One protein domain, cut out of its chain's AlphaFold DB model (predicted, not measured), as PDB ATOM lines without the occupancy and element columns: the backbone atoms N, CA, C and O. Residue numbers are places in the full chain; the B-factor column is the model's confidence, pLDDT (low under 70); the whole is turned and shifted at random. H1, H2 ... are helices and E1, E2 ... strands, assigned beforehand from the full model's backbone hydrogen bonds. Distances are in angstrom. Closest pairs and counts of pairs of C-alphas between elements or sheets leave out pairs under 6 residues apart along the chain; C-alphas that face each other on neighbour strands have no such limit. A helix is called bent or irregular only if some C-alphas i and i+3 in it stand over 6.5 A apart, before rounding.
ATOM      1  N   VAL A  25      90.470  12.066 -14.947       96.12
ATOM      2  CA  VAL A  25      89.354  12.979 -15.177       96.12
ATOM      3  C   VAL A  25      88.961  13.635 -13.860       96.12
ATOM      4  O   VAL A  25      88.722  12.975 -12.848       96.12
ATOM      5  N   ILE A  26      88.860  14.964 -13.886       96.75
ATOM      6  CA  ILE A  26      88.420  15.773 -12.750       96.75
ATOM      7  C   ILE A  26      87.099  16.452 -13.108       96.75
ATOM      8  O   ILE A  26      87.062  17.316 -13.983       96.75
ATOM      9  N   ALA A  27      86.028  16.125 -12.386       96.00
ATOM     10  CA  ALA A  27      84.719  16.749 -12.560       96.00
ATOM     11  C   ALA A  27      84.393  17.709 -11.409       96.00
ATOM     12  O   ALA A  27      84.753  17.484 -10.251       96.00
ATOM     13  N   GLY A  28      83.676  18.792 -11.706       95.75
ATOM     14  CA  GLY A  28      83.177  19.691 -10.674       95.75
ATOM     15  C   GLY A  28      82.354  20.856 -11.204       95.75
ATOM     16  O   GLY A  28      82.452  21.246 -12.365       95.75
ATOM     17  N   GLY A  29      81.533  21.422 -10.325       95.31
ATOM     18  CA  GLY A  29      80.606  22.495 -10.650       95.31
ATOM     19  C   GLY A  29      81.202  23.890 -10.488       95.31
ATOM     20  O   GLY A  29      82.180  24.124  -9.769       95.31
ATOM     21  N   LYS A  30      80.566  24.858 -11.153       95.69
ATOM     22  CA  LYS A  30      80.991  26.261 -11.154       95.69
ATOM     23  C   LYS A  30      80.831  26.894  -9.769       95.69
ATOM     24  O   LYS A  30      79.854  26.657  -9.068       95.69
ATOM     25  N   SER A  31      81.767  27.768  -9.406       95.00
ATOM     26  CA  SER A  31      81.685  28.592  -8.192       95.00
ATOM     27  C   SER A  31      81.431  30.065  -8.521       95.00
ATOM     28  O   SER A  31      81.809  30.534  -9.596       95.00
ATOM     29  N   GLY A  32      80.827  30.806  -7.589       95.19
ATOM     30  CA  GLY A  32      80.694  32.266  -7.649       95.19
ATOM     31  C   GLY A  32      79.246  32.781  -7.661       95.19
ATOM     32  O   GLY A  32      78.300  32.004  -7.528       95.19
ATOM     33  N   PRO A  33      79.051  34.109  -7.801       91.62
ATOM     34  CA  PRO A  33      77.732  34.752  -7.724       91.62
ATOM     35  C   PRO A  33      76.726  34.212  -8.747       91.62
ATOM     36  O   PRO A  33      75.553  34.093  -8.429       91.62
ATOM     37  N   ASN A  34      77.208  33.798  -9.922       92.06
ATOM     38  CA  ASN A  34      76.403  33.249 -11.017       92.06
ATOM     39  C   ASN A  34      76.761  31.776 -11.281       92.06
ATOM     40  O   ASN A  34      77.014  31.380 -12.429       92.06
ATOM     41  N   HIS A  35      76.919  30.988 -10.211       92.50
ATOM     42  CA  HIS A  35      77.097  29.546 -10.346       92.50
ATOM     43  C   HIS A  35      75.856  28.923 -10.991       92.50
ATOM     44  O   HIS A  35      74.732  29.349 -10.739       92.50
ATOM     45  N   ARG A  36      76.075  27.924 -11.844       92.56
ATOM     46  CA  ARG A  36      75.001  27.081 -12.372       92.56
ATOM     47  C   ARG A  36      75.045  25.762 -11.616       92.56
ATOM     48  O   ARG A  36      76.143  25.300 -11.298       92.56
ATOM     49  N   GLY A  37      73.873  25.211 -11.314       91.69
ATOM     50  CA  GLY A  37      73.766  23.878 -10.732       91.69
ATOM     51  C   GLY A  37      74.433  22.859 -11.649       91.69
ATOM     52  O   GLY A  37      74.304  22.946 -12.870       91.69
ATOM     53  N   LEU A  38      75.190  21.951 -11.050       94.12
ATOM     54  CA  LEU A  38      75.749  20.804 -11.742       94.12
ATOM     55  C   LEU A  38      74.722  19.673 -11.695       94.12
ATOM     56  O   LEU A  38      74.155  19.409 -10.637       94.12
ATOM     57  N   ASP A  39      74.484  19.028 -12.828       93.56
ATOM     58  CA  ASP A  39      73.581  17.883 -12.905       93.56
ATOM     59  C   ASP A  39      74.265  16.641 -12.317       93.56
ATOM     60  O   ASP A  39      75.358  16.265 -12.743       93.56
ATOM     61  N   GLN A  40      73.629  16.007 -11.329       94.50
ATOM     62  CA  GLN A  40      74.149  14.789 -10.715       94.50
ATOM     63  C   GLN A  40      74.235  13.634 -11.710       94.50
ATOM     64  O   GLN A  40      75.255  12.950 -11.731       94.50
ATOM     65  N   ALA A  41      73.219  13.441 -12.554       92.88
ATOM     66  CA  ALA A  41      73.209  12.359 -13.530       92.88
ATOM     67  C   ALA A  41      74.369  12.506 -14.520       92.88
ATOM     68  O   ALA A  41      74.990  11.515 -14.896       92.88
ATOM     69  N   TRP A  42      74.705  13.738 -14.904       91.06
ATOM     70  CA  TRP A  42      75.846  14.011 -15.779       91.06
ATOM     71  C   TRP A  42      77.182  13.602 -15.142       91.06
ATOM     72  O   TRP A  42      77.988  12.927 -15.779       91.06
ATOM     73  N   VAL A  43      77.414  13.953 -13.872       94.81
ATOM     74  CA  VAL A  43      78.661  13.587 -13.170       94.81
ATOM     75  C   VAL A  43      78.748  12.081 -12.926       94.81
ATOM     76  O   VAL A  43      79.814  11.498 -13.110       94.81
ATOM     77  N   THR A  44      77.641  11.458 -12.517       94.81
ATOM     78  CA  THR A  44      77.540  10.006 -12.315       94.81
ATOM     79  C   THR A  44      77.909   9.258 -13.599       94.81
ATOM     80  O   THR A  44      78.696   8.320 -13.546       94.81
ATOM     81  N   GLN A  45      77.446   9.728 -14.758       91.94
ATOM     82  CA  GLN A  45      77.767   9.096 -16.039       91.94
ATOM     83  C   GLN A  45      79.240   9.261 -16.430       91.94
ATOM     84  O   GLN A  45      79.859   8.276 -16.806       91.94
ATOM     85  N   ILE A  46      79.851  10.443 -16.243       93.31
ATOM     86  CA  ILE A  46      81.310  10.611 -16.444       93.31
ATOM     87  C   ILE A  46      82.091   9.606 -15.606       93.31
ATOM     88  O   ILE A  46      83.039   8.987 -16.082       93.31
ATOM     89  N   ARG A  47      81.711   9.480 -14.335       95.38
ATOM     90  CA  ARG A  47      82.346   8.561 -13.397       95.38
ATOM     91  C   ARG A  47      82.228   7.114 -13.874       95.38
ATOM     92  O   ARG A  47      83.190   6.366 -13.724       95.38
ATOM     93  N   ASP A  48      81.082   6.717 -14.413       94.00
ATOM     94  CA  ASP A  48      80.876   5.361 -14.927       94.00
ATOM     95  C   ASP A  48      81.713   5.108 -16.180       94.00
ATOM     96  O   ASP A  48      82.465   4.141 -16.199       94.00
ATOM     97  N   THR A  49      81.742   6.046 -17.132       92.94
ATOM     98  CA  THR A  49      82.635   5.968 -18.300       92.94
ATOM     99  C   THR A  49      84.110   5.868 -17.893       92.94
ATOM    100  O   THR A  49      84.864   5.091 -18.469       92.94
ATOM    101  N   CYS A  50      84.541   6.618 -16.871       93.94
ATOM    102  CA  CYS A  50      85.914   6.525 -16.364       93.94
ATOM    103  C   CYS A  50      86.205   5.151 -15.746       93.94
ATOM    104  O   CYS A  50      87.276   4.604 -15.976       93.94
ATOM    105  N   GLN A  51      85.264   4.585 -14.983       93.00
ATOM    106  CA  GLN A  51      85.421   3.253 -14.393       93.00
ATOM    107  C   GLN A  51      85.479   2.155 -15.457       93.00
ATOM    108  O   GLN A  51      86.297   1.249 -15.336       93.00
ATOM    109  N   GLU A  52      84.648   2.240 -16.494       91.94
ATOM    110  CA  GLU A  52      84.649   1.290 -17.614       91.94
ATOM    111  C   GLU A  52      85.948   1.343 -18.432       91.94
ATOM    112  O   GLU A  52      86.366   0.328 -18.984       91.94
ATOM    113  N   ALA A  53      86.597   2.510 -18.485       90.75
ATOM    114  CA  ALA A  53      87.842   2.739 -19.213       90.75
ATOM    115  C   ALA A  53      89.115   2.640 -18.344       90.75
ATOM    116  O   ALA A  53      90.193   2.995 -18.818       90.75
ATOM    117  N   ASP A  54      89.011   2.212 -17.078       92.25
ATOM    118  CA  ASP A  54      90.125   2.182 -16.111       92.25
ATOM    119  C   ASP A  54      90.853   3.540 -15.943       92.25
ATOM    120  O   ASP A  54      92.054   3.625 -15.667       92.25
ATOM    121  N   VAL A  55      90.112   4.641 -16.075       94.56
ATOM    122  CA  VAL A  55      90.604   6.012 -15.906       94.56
ATOM    123  C   VAL A  55      90.291   6.511 -14.501       94.56
ATOM    124  O   VAL A  55      89.163   6.405 -14.018       94.56
ATOM    125  N   ALA A  56      91.273   7.120 -13.832       96.94
ATOM    126  CA  ALA A  56      91.044   7.674 -12.506       96.94
ATOM    127  C   ALA A  56      90.017   8.816 -12.565       96.94
ATOM    128  O   ALA A  56      90.134   9.738 -13.372       96.94
ATOM    129  N   PHE A  57      89.044   8.797 -11.660       97.56
ATOM    130  CA  PHE A  57      88.020   9.823 -11.529       97.56
ATOM    131  C   PHE A  57      88.107  10.559 -10.186       97.56
ATOM    132  O   PHE A  57      88.092   9.959  -9.105       97.56
ATOM    133  N   PHE A  58      88.129  11.887 -10.257       98.19
ATOM    134  CA  PHE A  58      88.127  12.768  -9.097       98.19
ATOM    135  C   PHE A  58      86.961  13.757  -9.156       98.19
ATOM    136  O   PHE A  58      86.883  14.614 -10.041       98.19
ATOM    137  N   PHE A  59      86.070  13.700  -8.167       98.00
ATOM    138  CA  PHE A  59      84.999  14.674  -8.013       98.00
ATOM    139  C   PHE A  59      85.422  15.801  -7.072       98.00
ATOM    140  O   PHE A  59      85.476  15.662  -5.846       98.00
ATOM    141  N   LYS A  60      85.703  16.964  -7.659       95.88
ATOM    142  CA  LYS A  60      86.232  18.115  -6.933       95.88
ATOM    143  C   LYS A  60      85.193  18.764  -6.033       95.88
ATOM    144  O   LYS A  60      85.514  19.052  -4.884       95.88
ATOM    145  N   GLN A  61      84.013  19.085  -6.571       96.12
ATOM    146  CA  GLN A  61      82.935  19.766  -5.841       96.12
ATOM    147  C   GLN A  61      81.662  19.942  -6.682       96.12
ATOM    148  O   GLN A  61      81.732  20.011  -7.906       96.12
ATOM    149  N   TRP A  62      80.527  20.195  -6.027       96.62
ATOM    150  CA  TRP A  62      79.267  20.566  -6.693       96.62
ATOM    151  C   TRP A  62      79.205  22.002  -7.227       96.62
ATOM    152  O   TRP A  62      78.370  22.300  -8.077       96.62
ATOM    153  N   GLY A  63      80.069  22.906  -6.756       94.88
ATOM    154  CA  GLY A  63      79.901  24.337  -7.043       94.88
ATOM    155  C   GLY A  63      79.165  25.073  -5.930       94.88
ATOM    156  O   GLY A  63      79.056  24.584  -4.805       94.88
ATOM    157  N   GLY A  64      78.690  26.275  -6.241       95.62
ATOM    158  CA  GLY A  64      77.912  27.094  -5.313       95.62
ATOM    159  C   GLY A  64      78.393  28.537  -5.213       95.62
ATOM    160  O   GLY A  64      79.312  28.977  -5.911       95.62
ATOM    161  N   ARG A  65      77.774  29.297  -4.301       94.94
ATOM    162  CA  ARG A  65      78.109  30.715  -4.074       94.94
ATOM    163  C   ARG A  65      79.585  30.921  -3.730       94.94
ATOM    164  O   ARG A  65      80.165  31.934  -4.125       94.94
ATOM    165  N   THR A  66      80.171  29.957  -3.025       93.00
ATOM    166  CA  THR A  66      81.600  29.856  -2.716       93.00
ATOM    167  C   THR A  66      82.118  28.475  -3.141       93.00
ATOM    168  O   THR A  66      81.316  27.548  -3.270       93.00
ATOM    169  N   PRO A  67      83.439  28.292  -3.321       87.25
ATOM    170  CA  PRO A  67      84.002  27.013  -3.760       87.25
ATOM    171  C   PRO A  67      83.621  25.806  -2.897       87.25
ATOM    172  O   PRO A  67      83.457  24.706  -3.400       87.25
ATOM    173  N   LYS A  68      83.432  25.993  -1.588       90.69
ATOM    174  CA  LYS A  68      83.160  24.880  -0.665       90.69
ATOM    175  C   LYS A  68      81.674  24.672  -0.365       90.69
ATOM    176  O   LYS A  68      81.347  23.740   0.358       90.69
ATOM    177  N   ALA A  69      80.789  25.515  -0.901       91.38
ATOM    178  CA  ALA A  69      79.380  25.551  -0.508       91.38
ATOM    179  C   ALA A  69      78.630  24.242  -0.797       91.38
ATOM    180  O   ALA A  69      77.849  23.800   0.037       91.38
ATOM    181  N   GLY A  70      78.874  23.622  -1.953       91.00
ATOM    182  CA  GLY A  70      78.181  22.397  -2.349       91.00
ATOM    183  C   GLY A  70      78.819  21.100  -1.844       91.00
ATOM    184  O   GLY A  70      78.228  20.041  -1.997       91.00
ATOM    185  N   GLY A  71      80.012  21.147  -1.243       95.62
ATOM    186  CA  GLY A  71      80.714  19.943  -0.790       95.62
ATOM    187  C   GLY A  71      81.205  19.038  -1.930       95.62
ATOM    188  O   GLY A  71      81.293  19.459  -3.085       95.62
ATOM    189  N   ARG A  72      81.574  17.798  -1.573       97.25
ATOM    190  CA  ARG A  72      82.309  16.841  -2.431       97.25
ATOM    191  C   ARG A  72      81.665  15.456  -2.534       97.25
ATOM    192  O   ARG A  72      82.289  14.532  -3.042       97.25
ATOM    193  N   LEU A  73      80.464  15.281  -1.991       97.81
ATOM    194  CA  LEU A  73      79.821  13.970  -1.953       97.81
ATOM    195  C   LEU A  73      79.036  13.738  -3.240       97.81
ATOM    196  O   LEU A  73      78.034  14.408  -3.459       97.81
ATOM    197  N   LEU A  74      79.469  12.785  -4.057       97.19
ATOM    198  CA  LEU A  74      78.702  12.262  -5.183       97.19
ATOM    199  C   LEU A  74      78.177  10.885  -4.775       97.19
ATOM    200  O   LEU A  74      78.962   9.984  -4.482       97.19
ATOM    201  N   GLU A  75      76.850  10.758  -4.702       96.31
ATOM    202  CA  GLU A  75      76.160   9.547  -4.225       96.31
ATOM    203  C   GLU A  75      76.603   9.113  -2.818       96.31
ATOM    204  O   GLU A  75      76.873   7.950  -2.538       96.31
ATOM    205  N   GLY A  76      76.707  10.088  -1.909       97.06
ATOM    206  CA  GLY A  76      76.988   9.838  -0.491       97.06
ATOM    207  C   GLY A  76      78.450   9.536  -0.156       97.06
ATOM    208  O   GLY A  76      78.765   9.342   1.015       97.06
ATOM    209  N   ARG A  77      79.360   9.552  -1.137       97.62
ATOM    210  CA  ARG A  77      80.797   9.327  -0.923       97.62
ATOM    211  C   ARG A  77      81.662  10.332  -1.671       97.62
ATOM    212  O   ARG A  77      81.206  10.996  -2.600       97.62
ATOM    213  N   THR A  78      82.927  10.429  -1.279       98.06
ATOM    214  CA  THR A  78      83.927  11.127  -2.084       98.06
ATOM    215  C   THR A  78      84.496  10.195  -3.153       98.06
ATOM    216  O   THR A  78      84.540   8.967  -2.998       98.06
ATOM    217  N   TRP A  79      84.902  10.805  -4.262       97.94
ATOM    218  CA  TRP A  79      85.571  10.151  -5.378       97.94
ATOM    219  C   TRP A  79      86.897  10.869  -5.571       97.94
ATOM    220  O   TRP A  79      86.926  11.963  -6.125       97.94
TER     221      TRP A  79
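AT A GLANCE: This is residues 25 to 79 of the 88 residues of the protein "Phage protein Gp37/Gp68" of Streptomyces sp. KhCrAH-43 (UniProt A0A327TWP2). Picture a short two-strand ribbon, E1 beside E2, with the helix H1 running back the other way along one of its faces. Beyond the ends of the two strands, the loops of residues 29 to 39 and 62 to 70 make the other end of a narrow rod, and the last residues, 71 to 79, fold back beside E2. The printed part has 55 residues with one named helix and two named strands, in the order E1, H1, E2 along the chain; the sheet has the order E1, E2 and is parallel. The class is mixed, helices and strands, though under half of the residues, 23 of 55, are in named elements. The whole is compact, with a radius of gyration of the C-alphas of 11.3 A, and the C-alphas span 36 by 17 by 16 A along their three main axes.

HOW THE PARTS SIT: Start at the first printed residue with E1, residues 25 to 28, and compare it with E2, residues 56 to 61. These neighbour strands are parallel, and the angle between their N-to-C directions is 15 degrees. Look for the C-alphas that face each other: those of Ile 26 and Phe 58 are 4.7 A apart, and those of Gly 28 and Gln 61 are 4.8 A apart. In the backbone, you will find N 25 and O 56 at 2.8 A and N 58 and O 25 at 2.9 A, both pairs within hydrogen-bond range. Between the two strands along the chain comes H1, residues 40 to 52. Its closest C-alpha pair with E1 is that of Ala 27 and Val 43, 6.9 A apart, and the centres of E1 and H1 are 10.0 A apart. With E2 the closest C-alphas are those of Arg 47 and Phe 57, 6.1 A apart, and there the centres are 10.3 A apart. Residues 42 to 51 of H1 make its pairs of C-alphas within 10 A of the sheet, 13 with E2 and 11 with E1. E1, H1 and E2 form a strand-helix-strand unit, two parallel neighbour strands with a helix between them along the chain, and its crossover is right-handed. Within H1, each O i to N i+4 pair is within hydrogen-bond range.

IN THESE COORDINATES: Find C-alpha 25 at (89.354, 12.979, -15.177); from there E1, residues 25 to 28, runs to Gly 28, 10.2 A from first to last C-alpha. Go on to C-alpha 40 at (74.149, 14.789, -10.715), where H1 begins; it runs from Gln 40 to Glu 52, 18.4 A from first to last C-alpha, and it is not bent. E2 begins at Ala 56 and ends at Gln 61, with C-alpha 61 at (82.935, 19.766, -5.841); its length from first to last C-alpha is 16.0 A, and with 6 residues it is the longest strand.

THE WHOLE: The two C-alphas farthest apart are those of Pro 33 and Asp 54, at 35.8 A, while those of the first and last printed residues, Val 25 and Trp 79, are 10.9 A apart. The link from E1 to H1 is long, with 11 residues, and the link from H1 to E2 is tight, with 3. After E2, look along residues 62 to 79: these 18 residues have no named element, and their C-alphas lie 5 to 15 A from the mean of the C-alphas. The printed part has no cut. The mean pLDDT of the printed part is 94.5, and no printed residue of this model is under 70.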